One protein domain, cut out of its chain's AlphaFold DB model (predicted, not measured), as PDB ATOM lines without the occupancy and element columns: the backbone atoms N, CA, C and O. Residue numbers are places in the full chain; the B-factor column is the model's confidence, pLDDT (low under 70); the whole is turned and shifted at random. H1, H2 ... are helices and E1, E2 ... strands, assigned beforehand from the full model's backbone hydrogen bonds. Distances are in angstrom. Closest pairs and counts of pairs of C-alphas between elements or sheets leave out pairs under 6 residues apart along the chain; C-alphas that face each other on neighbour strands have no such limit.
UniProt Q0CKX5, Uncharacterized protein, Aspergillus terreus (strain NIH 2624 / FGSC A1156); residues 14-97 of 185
ATOM      1  N   LEU A  14       2.143  16.861 -11.939       86.25
ATOM      2  CA  LEU A  14       0.755  16.432 -11.992       86.25
ATOM      3  C   LEU A  14       0.529  15.638 -13.274       86.25
ATOM      4  O   LEU A  14       1.169  15.902 -14.290       86.25
ATOM      5  N   PHE A  15      -0.405  14.699 -13.249       85.62
ATOM      6  CA  PHE A  15      -0.779  13.923 -14.421       85.62
ATOM      7  C   PHE A  15      -2.199  14.234 -14.861       85.62
ATOM      8  O   PHE A  15      -3.064  14.567 -14.061       85.62
ATOM      9  N   ARG A  16      -2.465  14.054 -16.145       84.94
ATOM     10  CA  ARG A  16      -3.815  13.997 -16.693       84.94
ATOM     11  C   ARG A  16      -3.971  12.672 -17.410       84.94
ATOM     12  O   ARG A  16      -3.170  12.367 -18.286       84.94
ATOM     13  N   THR A  17      -5.004  11.919 -17.061       80.81
ATOM     14  CA  THR A  17      -5.339  10.664 -17.736       80.81
ATOM     15  C   THR A  17      -6.611  10.871 -18.545       80.81
ATOM     16  O   THR A  17      -7.635  11.274 -17.996       80.81
ATOM     17  N   GLU A  18      -6.560  10.618 -19.850       82.69
ATOM     18  CA  GLU A  18      -7.709  10.786 -20.740       82.69
ATOM     19  C   GLU A  18      -7.728   9.750 -21.866       82.69
ATOM     20  O   GLU A  18      -6.793   8.979 -22.033       82.69
ATOM     21  N   CYS A  19      -8.819   9.710 -22.625       79.25
ATOM     22  CA  CYS A  19      -8.974   8.873 -23.814       79.25
ATOM     23  C   CYS A  19      -8.961   9.782 -25.048       79.25
ATOM     24  O   CYS A  19      -9.663  10.796 -25.058       79.25
ATOM     25  N   HIS A  20      -8.211   9.423 -26.096       68.38
ATOM     26  CA  HIS A  20      -8.103  10.222 -27.326       68.38
ATOM     27  C   HIS A  20      -9.455  10.492 -28.009       68.38
ATOM     28  O   HIS A  20      -9.626  11.531 -28.652       68.38
ATOM     29  N   ALA A  21     -10.432   9.591 -27.857       58.25
ATOM     30  CA  ALA A  21     -11.782   9.767 -28.394       58.25
ATOM     31  C   ALA A  21     -12.591  10.857 -27.660       58.25
ATOM     32  O   ALA A  21     -13.638  11.299 -28.147       58.25
ATOM     33  N   ASN A  22     -12.118  11.323 -26.501       52.06
ATOM     34  CA  ASN A  22     -12.793  12.336 -25.711       52.06
ATOM     35  C   ASN A  22     -12.472  13.741 -26.259       52.06
ATOM     36  O   ASN A  22     -11.551  14.422 -25.826       52.06
ATOM     37  N   SER A  23     -13.267  14.199 -27.231       39.09
ATOM     38  CA  SER A  23     -13.150  15.532 -27.864       39.09
ATOM     39  C   SER A  23     -13.402  16.725 -26.920       39.09
ATOM     40  O   SER A  23     -13.258  17.888 -27.305       39.09
ATOM     41  N   SER A  24     -13.774  16.458 -25.667       40.53
ATOM     42  CA  SER A  24     -14.040  17.457 -24.639       40.53
ATOM     43  C   SER A  24     -12.771  17.762 -23.833       40.53
ATOM     44  O   SER A  24     -12.608  17.316 -22.701       40.53
ATOM     45  N   PHE A  25     -11.910  18.635 -24.360       43.25
ATOM     46  CA  PHE A  25     -10.782  19.225 -23.615       43.25
ATOM     47  C   PHE A  25     -11.204  20.118 -22.426       43.25
ATOM     48  O   PHE A  25     -10.351  20.745 -21.800       43.25
ATOM     49  N   ARG A  26     -12.506  20.234 -22.130       37.97
ATOM     50  CA  ARG A  26     -13.058  21.328 -21.320       37.97
ATOM     51  C   ARG A  26     -12.919  21.171 -19.806       37.97
ATOM     52  O   ARG A  26     -12.866  22.199 -19.150       37.97
ATOM     53  N   ASN A  27     -12.784  19.956 -19.271       49.38
ATOM     54  CA  ASN A  27     -12.659  19.711 -17.827       49.38
ATOM     55  C   ASN A  27     -11.532  18.701 -17.547       49.38
ATOM     56  O   ASN A  27     -11.789  17.563 -17.163       49.38
ATOM     57  N   GLY A  28     -10.285  19.081 -17.831       57.88
ATOM     58  CA  GLY A  28      -9.125  18.243 -17.529       57.88
ATOM     59  C   GLY A  28      -8.674  18.450 -16.089       57.88
ATOM     60  O   GLY A  28      -8.037  19.461 -15.806       57.88
ATOM     61  N   TYR A  29      -8.998  17.516 -15.200       73.06
ATOM     62  CA  TYR A  29      -8.434  17.494 -13.853       73.06
ATOM     63  C   TYR A  29      -6.969  17.067 -13.911       73.06
ATOM     64  O   TYR A  29      -6.576  16.240 -14.740       73.06
ATOM     65  N   LEU A  30      -6.165  17.662 -13.036       79.19
ATOM     66  CA  LEU A  30      -4.788  17.261 -12.812       79.19
ATOM     67  C   LEU A  30      -4.730  16.404 -11.553       79.19
ATOM     68  O   LEU A  30      -5.374  16.720 -10.562       79.19
ATOM     69  N   LEU A  31      -3.971  15.325 -11.602       79.56
ATOM     70  CA  LEU A  31      -3.979  14.250 -10.624       79.56
ATOM     71  C   LEU A  31      -2.575  14.083 -10.045       79.56
ATOM     72  O   LEU A  31      -1.588  14.102 -10.784       79.56
ATOM     73  N   ALA A  32      -2.491  13.889  -8.738       81.75
ATOM     74  CA  ALA A  32      -1.278  13.490  -8.036       81.75
ATOM     75  C   ALA A  32      -1.399  12.039  -7.540       81.75
ATOM     76  O   ALA A  32      -2.463  11.432  -7.645       81.75
ATOM     77  N   GLY A  33      -0.311  11.473  -7.012       78.25
ATOM     78  CA  GLY A  33      -0.350  10.190  -6.301       78.25
ATOM     79  C   GLY A  33      -1.021   9.055  -7.088       78.25
ATOM     80  O   GLY A  33      -0.583   8.698  -8.186       78.25
ATOM     81  N   ASP A  34      -2.085   8.487  -6.516       73.62
ATOM     82  CA  ASP A  34      -2.803   7.337  -7.079       73.62
ATOM     83  C   ASP A  34      -3.930   7.722  -8.048       73.62
ATOM     84  O   ASP A  34      -4.385   6.879  -8.832       73.62
ATOM     85  N   GLY A  35      -4.335   8.994  -8.063       76.00
ATOM     86  CA  GLY A  35      -5.371   9.529  -8.949       76.00
ATOM     87  C   GLY A  35      -5.236   9.113 -10.426       76.00
ATOM     88  O   GLY A  35      -6.215   8.625 -11.001       76.00
ATOM     89  N   PRO A  36      -4.051   9.214 -11.063       78.38
ATOM     90  CA  PRO A  36      -3.883   8.895 -12.481       78.38
ATOM     91  C   PRO A  36      -4.177   7.427 -12.806       78.38
ATOM     92  O   PRO A  36      -4.760   7.152 -13.858       78.38
ATOM     93  N   LEU A  37      -3.808   6.497 -11.910       78.62
ATOM     94  CA  LEU A  37      -4.089   5.068 -12.086       78.62
ATOM     95  C   LEU A  37      -5.556   4.745 -11.794       78.62
ATOM     96  O   LEU A  37      -6.155   4.001 -12.563       78.62
ATOM     97  N   ARG A  38      -6.177   5.363 -10.779       78.25
ATOM     98  CA  ARG A  38      -7.625   5.211 -10.522       78.25
ATOM     99  C   ARG A  38      -8.452   5.599 -11.749       78.25
ATOM    100  O   ARG A  38      -9.387   4.894 -12.131       78.25
ATOM    101  N   VAL A  39      -8.104   6.717 -12.390       79.06
ATOM    102  CA  VAL A  39      -8.779   7.162 -13.619       79.06
ATOM    103  C   VAL A  39      -8.515   6.194 -14.768       79.06
ATOM    104  O   VAL A  39      -9.447   5.868 -15.502       79.06
ATOM    105  N   ARG A  40      -7.286   5.686 -14.903       81.06
ATOM    106  CA  ARG A  40      -6.954   4.668 -15.905       81.06
ATOM    107  C   ARG A  40      -7.797   3.401 -15.729       81.06
ATOM    108  O   ARG A  40      -8.455   2.999 -16.680       81.06
ATOM    109  N   GLU A  41      -7.826   2.811 -14.536       81.88
ATOM    110  CA  GLU A  41      -8.592   1.587 -14.246       81.88
ATOM    111  C   GLU A  41     -10.078   1.755 -14.577       81.88
ATOM    112  O   GLU A  41     -10.711   0.860 -15.142       81.88
ATOM    113  N   LYS A  42     -10.638   2.933 -14.277       82.88
ATOM    114  CA  LYS A  42     -12.014   3.270 -14.644       82.88
ATOM    115  C   LYS A  42     -12.207   3.309 -16.160       82.88
ATOM    116  O   LYS A  42     -13.149   2.702 -16.659       82.88
ATOM    117  N   LEU A  43     -11.317   3.979 -16.897       83.81
ATOM    118  CA  LEU A  43     -11.375   4.034 -18.362       83.81
ATOM    119  C   LEU A  43     -11.251   2.634 -18.991       83.81
ATOM    120  O   LEU A  43     -11.984   2.321 -19.929       83.81
ATOM    121  N   GLU A  44     -10.384   1.776 -18.448       83.31
ATOM    122  CA  GLU A  44     -10.250   0.378 -18.876       83.31
ATOM    123  C   GLU A  44     -11.530  -0.427 -18.593       83.31
ATOM    124  O   GLU A  44     -12.001  -1.169 -19.460       83.31
ATOM    125  N   SER A  45     -12.140  -0.245 -17.416       84.69
ATOM    126  CA  SER A  45     -13.424  -0.864 -17.050       84.69
ATOM    127  C   SER A  45     -14.555  -0.444 -17.993       84.69
ATOM    128  O   SER A  45     -15.353  -1.277 -18.434       84.69
ATOM    129  N   ASP A  46     -14.550   0.828 -18.393       84.06
ATOM    130  CA  ASP A  46     -15.486   1.420 -19.352       84.06
ATOM    131  C   ASP A  46     -15.170   1.042 -20.816       84.06
ATOM    132  O   ASP A  46     -15.825   1.531 -21.740       84.06
ATOM    133  N   ARG A  47     -14.190   0.150 -21.043       82.94
ATOM    134  CA  ARG A  47     -13.732  -0.331 -22.361       82.94
ATOM    135  C   ARG A  47     -13.273   0.787 -23.296       82.94
ATOM    136  O   ARG A  47     -13.397   0.661 -24.516       82.94
ATOM    137  N   GLN A  48     -12.759   1.877 -22.735       82.81
ATOM    138  CA  GLN A  48     -12.140   2.936 -23.519       82.81
ATOM    139  C   GLN A  48     -10.807   2.439 -24.082       82.81
ATOM    140  O   GLN A  48     -10.025   1.796 -23.381       82.81
ATOM    141  N   THR A  49     -10.558   2.730 -25.355       79.38
ATOM    142  CA  THR A  49      -9.269   2.496 -26.018       79.38
ATOM    143  C   THR A  49      -8.483   3.800 -26.089       79.38
ATOM    144  O   THR A  49      -9.027   4.862 -25.799       79.38
ATOM    145  N   ASP A  50      -7.205   3.739 -26.465       82.12
ATOM    146  CA  ASP A  50      -6.391   4.939 -26.721       82.12
ATOM    147  C   ASP A  50      -6.273   5.868 -25.498       82.12
ATOM    148  O   ASP A  50      -6.376   7.098 -25.591       82.12
ATOM    149  N   ILE A  51      -6.093   5.254 -24.325       83.31
ATOM    150  CA  ILE A  51      -5.843   5.963 -23.071       83.31
ATOM    151  C   ILE A  51      -4.460   6.607 -23.160       83.31
ATOM    152  O   ILE A  51      -3.491   5.955 -23.543       83.31
ATOM    153  N   VAL A  52      -4.354   7.867 -22.761       85.31
ATOM    154  CA  VAL A  52      -3.102   8.614 -22.668       85.31
ATOM    155  C   VAL A  52      -2.935   9.206 -21.276       85.31
ATOM    156  O   VAL A  52      -3.896   9.654 -20.648       85.31
ATOM    157  N   VAL A  53      -1.696   9.208 -20.798       84.62
ATOM    158  CA  VAL A  53      -1.282   9.826 -19.539       84.62
ATOM    159  C   VAL A  53      -0.313  10.955 -19.866       84.62
ATOM    160  O   VAL A  53       0.752  10.735 -20.437       84.62
ATOM    161  N   ILE A  54      -0.684  12.179 -19.512       86.38
ATOM    162  CA  ILE A  54       0.078  13.397 -19.782       86.38
ATOM    163  C   ILE A  54       0.708  13.861 -18.475       86.38
ATOM    164  O   ILE A  54      -0.009  14.183 -17.533       86.38
ATOM    165  N   ALA A  55       2.034  13.926 -18.419       88.75
ATOM    166  CA  ALA A  55       2.767  14.478 -17.287       88.75
ATOM    167  C   ALA A  55       2.998  15.983 -17.466       88.75
ATOM    168  O   ALA A  55       3.483  16.439 -18.506       88.75
ATOM    169  N   VAL A  56       2.686  16.752 -16.428       88.81
ATOM    170  CA  VAL A  56       2.732  18.213 -16.403       88.81
ATOM    171  C   VAL A  56       3.646  18.688 -15.281       88.81
ATOM    172  O   VAL A  56       3.492  18.301 -14.124       88.81
ATOM    173  N   TRP A  57       4.567  19.588 -15.618       89.94
ATOM    174  CA  TRP A  57       5.408  20.305 -14.671       89.94
ATOM    175  C   TRP A  57       4.597  21.326 -13.881       89.94
ATOM    176  O   TRP A  57       4.260  22.412 -14.365       89.94
ATOM    177  N   ALA A  58       4.285  20.963 -12.646       87.06
ATOM    178  CA  ALA A  58       3.447  21.750 -11.767       87.06
ATOM    179  C   ALA A  58       4.253  22.690 -10.867       87.06
ATOM    180  O   ALA A  58       3.664  23.638 -10.344       87.06
ATOM    181  N   GLN A  59       5.570  22.510 -10.717       84.62
ATOM    182  CA  GLN A  59       6.390  23.441  -9.937       84.62
ATOM    183  C   GLN A  59       6.207  24.885 -10.447       84.62
ATOM    184  O   GLN A  59       6.116  25.144 -11.651       84.62
ATOM    185  N   ASP A  60       6.046  25.818  -9.508       83.19
ATOM    186  CA  ASP A  60       5.794  27.248  -9.751       83.19
ATOM    187  C   ASP A  60       4.504  27.590 -10.529       83.19
ATOM    188  O   ASP A  60       4.284  28.746 -10.877       83.19
ATOM    189  N   LEU A  61       3.614  26.622 -10.805       82.12
ATOM    190  CA  LEU A  61       2.273  26.929 -11.333       82.12
ATOM    191  C   LEU A  61       1.493  27.767 -10.297       82.12
ATOM    192  O   LEU A  61       1.388  27.388  -9.128       82.12
ATOM    193  N   LEU A  62       0.959  28.916 -10.687       80.75
ATOM    194  CA  LEU A  62       0.166  29.736  -9.771       80.75
ATOM    195  C   LEU A  62      -1.266  29.197  -9.680       80.75
ATOM    196  O   LEU A  62      -1.709  28.446 -10.545       80.75
ATOM    197  N   HIS A  63      -1.974  29.569  -8.612       82.69
ATOM    198  CA  HIS A  63      -3.404  29.283  -8.440       82.69
ATOM    199  C   HIS A  63      -3.786  27.796  -8.545       82.69
ATOM    200  O   HIS A  63      -4.775  27.431  -9.183       82.69
ATOM    201  N   VAL A  64      -2.986  26.936  -7.905       83.19
ATOM    202  CA  VAL A  64      -3.284  25.506  -7.766       83.19
ATOM    203  C   VAL A  64      -3.935  25.244  -6.416       83.19
ATOM    204  O   VAL A  64      -3.387  25.603  -5.370       83.19
ATOM    205  N   TYR A  65      -5.096  24.605  -6.450       83.94
ATOM    206  CA  TYR A  65      -5.912  24.294  -5.283       83.94
ATOM    207  C   TYR A  65      -6.127  22.787  -5.188       83.94
ATOM    208  O   TYR A  65      -6.257  22.111  -6.208       83.94
ATOM    209  N   SER A  66      -6.224  22.270  -3.964       85.00
ATOM    210  CA  SER A  66      -6.751  20.925  -3.734       85.00
ATOM    211  C   SER A  66      -8.236  20.911  -4.101       85.00
ATOM    212  O   SER A  66      -9.019  21.734  -3.603       85.00
ATOM    213  N   ALA A  67      -8.627  20.007  -4.998       86.81
ATOM    214  CA  ALA A  67     -10.029  19.834  -5.354       86.81
ATOM    215  C   ALA A  67     -10.826  19.318  -4.152       86.81
ATOM    216  O   ALA A  67     -11.941  19.781  -3.927       86.81
ATOM    217  N   GLU A  68     -10.236  18.440  -3.336       87.50
ATOM    218  CA  GLU A  68     -10.859  17.923  -2.118       87.50
ATOM    219  C   GLU A  68     -11.157  19.042  -1.111       87.50
ATOM    220  O   GLU A  68     -12.283  19.159  -0.627       87.50
ATOM    221  N   ASP A  69     -10.192  19.923  -0.827       87.19
ATOM    222  CA  ASP A  69     -10.404  21.032   0.115       87.19
ATOM    223  C   ASP A  69     -11.429  22.042  -0.414       87.19
ATOM    224  O   ASP A  69     -12.234  22.604   0.342       87.19
ATOM    225  N   THR A  70     -11.431  22.252  -1.731       87.25
ATOM    226  CA  THR A  70     -12.431  23.070  -2.423       87.25
ATOM    227  C   THR A  70     -13.818  22.447  -2.278       87.25
ATOM    228  O   THR A  70     -14.750  23.124  -1.847       87.25
ATOM    229  N   ALA A  71     -13.952  21.150  -2.558       88.56
ATOM    230  CA  ALA A  71     -15.192  20.393  -2.428       88.56
ATOM    231  C   ALA A  71     -15.700  20.389  -0.978       88.56
ATOM    232  O   ALA A  71     -16.881  20.639  -0.734       88.56
ATOM    233  N   ARG A  72     -14.807  20.219   0.004       88.50
ATOM    234  CA  ARG A  72     -15.128  20.308   1.435       88.50
ATOM    235  C   ARG A  72     -15.666  21.687   1.813       88.50
ATOM    236  O   ARG A  72     -16.644  21.785   2.547       88.50
ATOM    237  N   THR A  73     -15.066  22.751   1.277       89.19
ATOM    238  CA  THR A  73     -15.541  24.136   1.462       89.19
ATOM    239  C   THR A  73     -16.921  24.360   0.835       89.19
ATOM    240  O   THR A  73     -17.694  25.178   1.327       89.19
ATOM    241  N   LEU A  74     -17.243  23.624  -0.232       89.25
ATOM    242  CA  LEU A  74     -18.550  23.619  -0.894       89.25
ATOM    243  C   LEU A  74     -19.545  22.619  -0.271       89.25
ATOM    244  O   LEU A  74     -20.598  22.374  -0.858       89.25
ATOM    245  N   GLU A  75     -19.219  22.057   0.898       90.00
ATOM    246  CA  GLU A  75     -20.055  21.120   1.664       90.00
ATOM    247  C   GLU A  75     -20.355  19.800   0.928       90.00
ATOM    248  O   GLU A  75     -21.396  19.173   1.135       90.00
ATOM    249  N   TYR A  76     -19.435  19.353   0.066       90.31
ATOM    250  CA  TYR A  76     -19.530  18.042  -0.579       90.31
ATOM    251  C   TYR A  76     -19.380  16.938   0.471       90.31
ATOM    252  O   TYR A  76     -18.613  17.066   1.430       90.31
ATOM    253  N   SER A  77     -20.117  15.839   0.301       86.81
ATOM    254  CA  SER A  77     -20.124  14.747   1.270       86.81
ATOM    255  C   SER A  77     -20.310  13.389   0.605       86.81
ATOM    256  O   SER A  77     -21.019  13.234  -0.387       86.81
ATOM    257  N   ASN A  78     -19.706  12.363   1.203       86.88
ATOM    258  CA  ASN A  78     -19.849  10.982   0.730       86.88
ATOM    259  C   ASN A  78     -21.205  10.359   1.106       86.88
ATOM    260  O   ASN A  78     -21.550   9.293   0.606       86.88
ATOM    261  N   SER A  79     -21.965  11.000   1.999       85.88
ATOM    262  CA  SER A  79     -23.290  10.548   2.440       85.88
ATOM    263  C   SER A  79     -24.438  11.104   1.592       85.88
ATOM    264  O   SER A  79     -25.583  10.687   1.773       85.88
ATOM    265  N   GLY A  80     -24.153  12.050   0.692       80.00
ATOM    266  CA  GLY A  80     -25.136  12.636  -0.211       80.00
ATOM    267  C   GLY A  80     -25.643  11.652  -1.269       80.00
ATOM    268  O   GLY A  80     -24.978  10.683  -1.628       80.00
ATOM    269  N   SER A  81     -26.837  11.919  -1.797       80.00
ATOM    270  CA  SER A  81     -27.429  11.145  -2.895       80.00
ATOM    271  C   SER A  81     -26.900  11.531  -4.277       80.00
ATOM    272  O   SER A  81     -27.157  10.801  -5.231       80.00
ATOM    273  N   ASP A  82     -26.196  12.661  -4.397       79.44
ATOM    274  CA  ASP A  82     -25.603  13.132  -5.649       79.44
ATOM    275  C   ASP A  82     -24.196  12.532  -5.834       79.44
ATOM    276  O   ASP A  82     -23.262  12.932  -5.130       79.44
ATOM    277  N   PRO A  83     -24.003  11.606  -6.793       71.81
ATOM    278  CA  PRO A  83     -22.708  10.978  -7.035       71.81
ATOM    279  C   PRO A  83     -21.631  11.968  -7.496       71.81
ATOM    280  O   PRO A  83     -20.449  11.666  -7.355       71.81
ATOM    281  N   GLN A  84     -22.020  13.123  -8.050       71.81
ATOM    282  CA  GLN A  84     -21.094  14.162  -8.512       71.81
ATOM    283  C   GLN A  84     -20.621  15.084  -7.383       71.81
ATOM    284  O   GLN A  84     -19.691  15.858  -7.588       71.81
ATOM    285  N   ARG A  85     -21.245  15.011  -6.200       81.50
ATOM    286  CA  ARG A  85     -20.877  15.802  -5.015       81.50
ATOM    287  C   ARG A  85     -20.248  14.967  -3.909       81.50
ATOM    288  O   ARG A  85     -20.323  15.320  -2.730       81.50
ATOM    289  N   ARG A  86     -19.636  13.850  -4.291       86.19
ATOM    290  CA  ARG A  86     -18.864  13.029  -3.369       86.19
ATOM    291  C   ARG A  86     -17.505  13.665  -3.127       86.19
ATOM    292  O   ARG A  86     -16.855  14.126  -4.057       86.19
ATOM    293  N   LEU A  87     -17.085  13.674  -1.871       85.94
ATOM    294  CA  LEU A  87     -15.799  14.231  -1.471       85.94
ATOM    295  C   LEU A  87     -14.642  13.330  -1.930       85.94
ATOM    296  O   LEU A  87     -13.650  13.828  -2.446       85.94
ATOM    297  N   ASP A  88     -14.813  12.009  -1.822       85.12
ATOM    298  CA  ASP A  88     -13.807  10.998  -2.197       85.12
ATOM    299  C   ASP A  88     -13.537  10.890  -3.710       85.12
ATOM    300  O   ASP A  88     -12.584  10.241  -4.151       85.12
ATOM    301  N   ALA A  89     -14.375  11.540  -4.518       81.81
ATOM    302  CA  ALA A  89     -14.145  11.696  -5.945       81.81
ATOM    303  C   ALA A  89     -13.044  12.722  -6.253       81.81
ATOM    304  O   ALA A  89     -12.519  12.694  -7.357       81.81
ATOM    305  N   HIS A  90     -12.703  13.593  -5.298       83.19
ATOM    306  CA  HIS A  90     -11.774  14.711  -5.480       83.19
ATOM    307  C   HIS A  90     -10.439  14.533  -4.744       83.19
ATOM    308  O   HIS A  90      -9.626  15.457  -4.701       83.19
ATOM    309  N   GLU A  91     -10.211  13.359  -4.155       82.56
ATOM    310  CA  GLU A  91      -8.923  12.988  -3.568       82.56
ATOM    311  C   GLU A  91      -7.834  12.964  -4.647       82.56
ATOM    312  O   GLU A  91      -8.057  12.477  -5.757       82.56
ATOM    313  N   ASP A  92      -6.662  13.509  -4.317       81.44
ATOM    314  CA  ASP A  92      -5.510  13.678  -5.213       81.44
ATOM    315  C   ASP A  92      -5.756  14.541  -6.469       81.44
ATOM    316  O   ASP A  92      -4.850  14.730  -7.288       81.44
ATOM    317  N   GLU A  93      -6.956  15.105  -6.625       84.12
ATOM    318  CA  GLU A  93      -7.286  16.019  -7.709       84.12
ATOM    319  C   GLU A  93      -6.826  17.447  -7.374       84.12
ATOM    320  O   GLU A  93      -7.007  17.978  -6.275       84.12
ATOM    321  N   SER A  94      -6.240  18.104  -8.367       84.50
ATOM    322  CA  SER A  94      -5.786  19.488  -8.321       84.50
ATOM    323  C   SER A  94      -6.552  20.332  -9.335       84.50
ATOM    324  O   SER A  94      -6.690  19.972 -10.507       84.50
ATOM    325  N   LEU A  95      -7.007  21.500  -8.883       82.94
ATOM    326  CA  LEU A  95      -7.644  22.520  -9.708       82.94
ATOM    327  C   LEU A  95      -6.631  23.615 -10.026       82.94
ATOM    328  O   LEU A  95      -5.986  24.141  -9.123       82.94
ATOM    329  N   VAL A  96      -6.524  23.984 -11.300       82.81
ATOM    330  CA  VAL A  96      -5.693  25.103 -11.756       82.81
ATOM    331  C   VAL A  96      -6.611  26.203 -12.264       82.81
ATOM    332  O   VAL A  96      -7.223  26.078 -13.327       82.81
ATOM    333  N   GLU A  97      -6.732  27.279 -11.497       79.00
ATOM    334  CA  GLU A  97      -7.522  28.442 -11.901       79.00
ATOM    335  C   GLU A  97      -6.823  29.181 -13.051       79.00
ATOM    336  O   GLU A  97      -5.626  29.447 -13.004       79.00
TER     337      GLU A  97
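AT A GLANCE: This is residues 14 to 97 of the 185 residues of an uncharacterized protein of Aspergillus terreus (strain NIH 2624 / FGSC A1156) (UniProt Q0CKX5). Two antiparallel strand pairs each have one helix packed on them, E1 and E2 with H1, E3 and E4 with H2; residues 30 to 31 pair with E4, joining the halves. The 84 printed residues, under half in named elements, run E1 H1 E2 E3 H2 E4, a mixed class. The whole is compact, radius of gyration of the C-alphas 13.4 A, spanning 36 by 35 by 22 A.

HOW THE PARTS SIT: E1, residues 14 to 19, and E2, residues 51 to 57, are antiparallel neighbours; N 16 and O 54 are 2.8 A apart. The closest C-alphas of E1 and H1, residues 35 to 45, are Thr 17 and Pro 36, 5.7 A. E3, residues 64 to 66, and E4, residues 93 to 96, are antiparallel neighbours; N 65 and O 95 are 2.9 A apart. The closest C-alphas of H2, residues 67 to 73, and E4 are Ala 67 and Ser 94, 5.2 A. H1 and H2 are apart; in both every O i to N i+4 pair is within hydrogen-bond range.

IN THESE COORDINATES: E1 begins at C-alpha 14 (0.755, 16.432, -11.992); E4 ends at C-alpha 96 (-5.693, 25.103, -11.756). E2 measures 20.1 A.

THE WHOLE: The printed part has no cut. Links E1 to H1 and H2 to E4 are long. Residues 20 to 28 have pLDDT under 70.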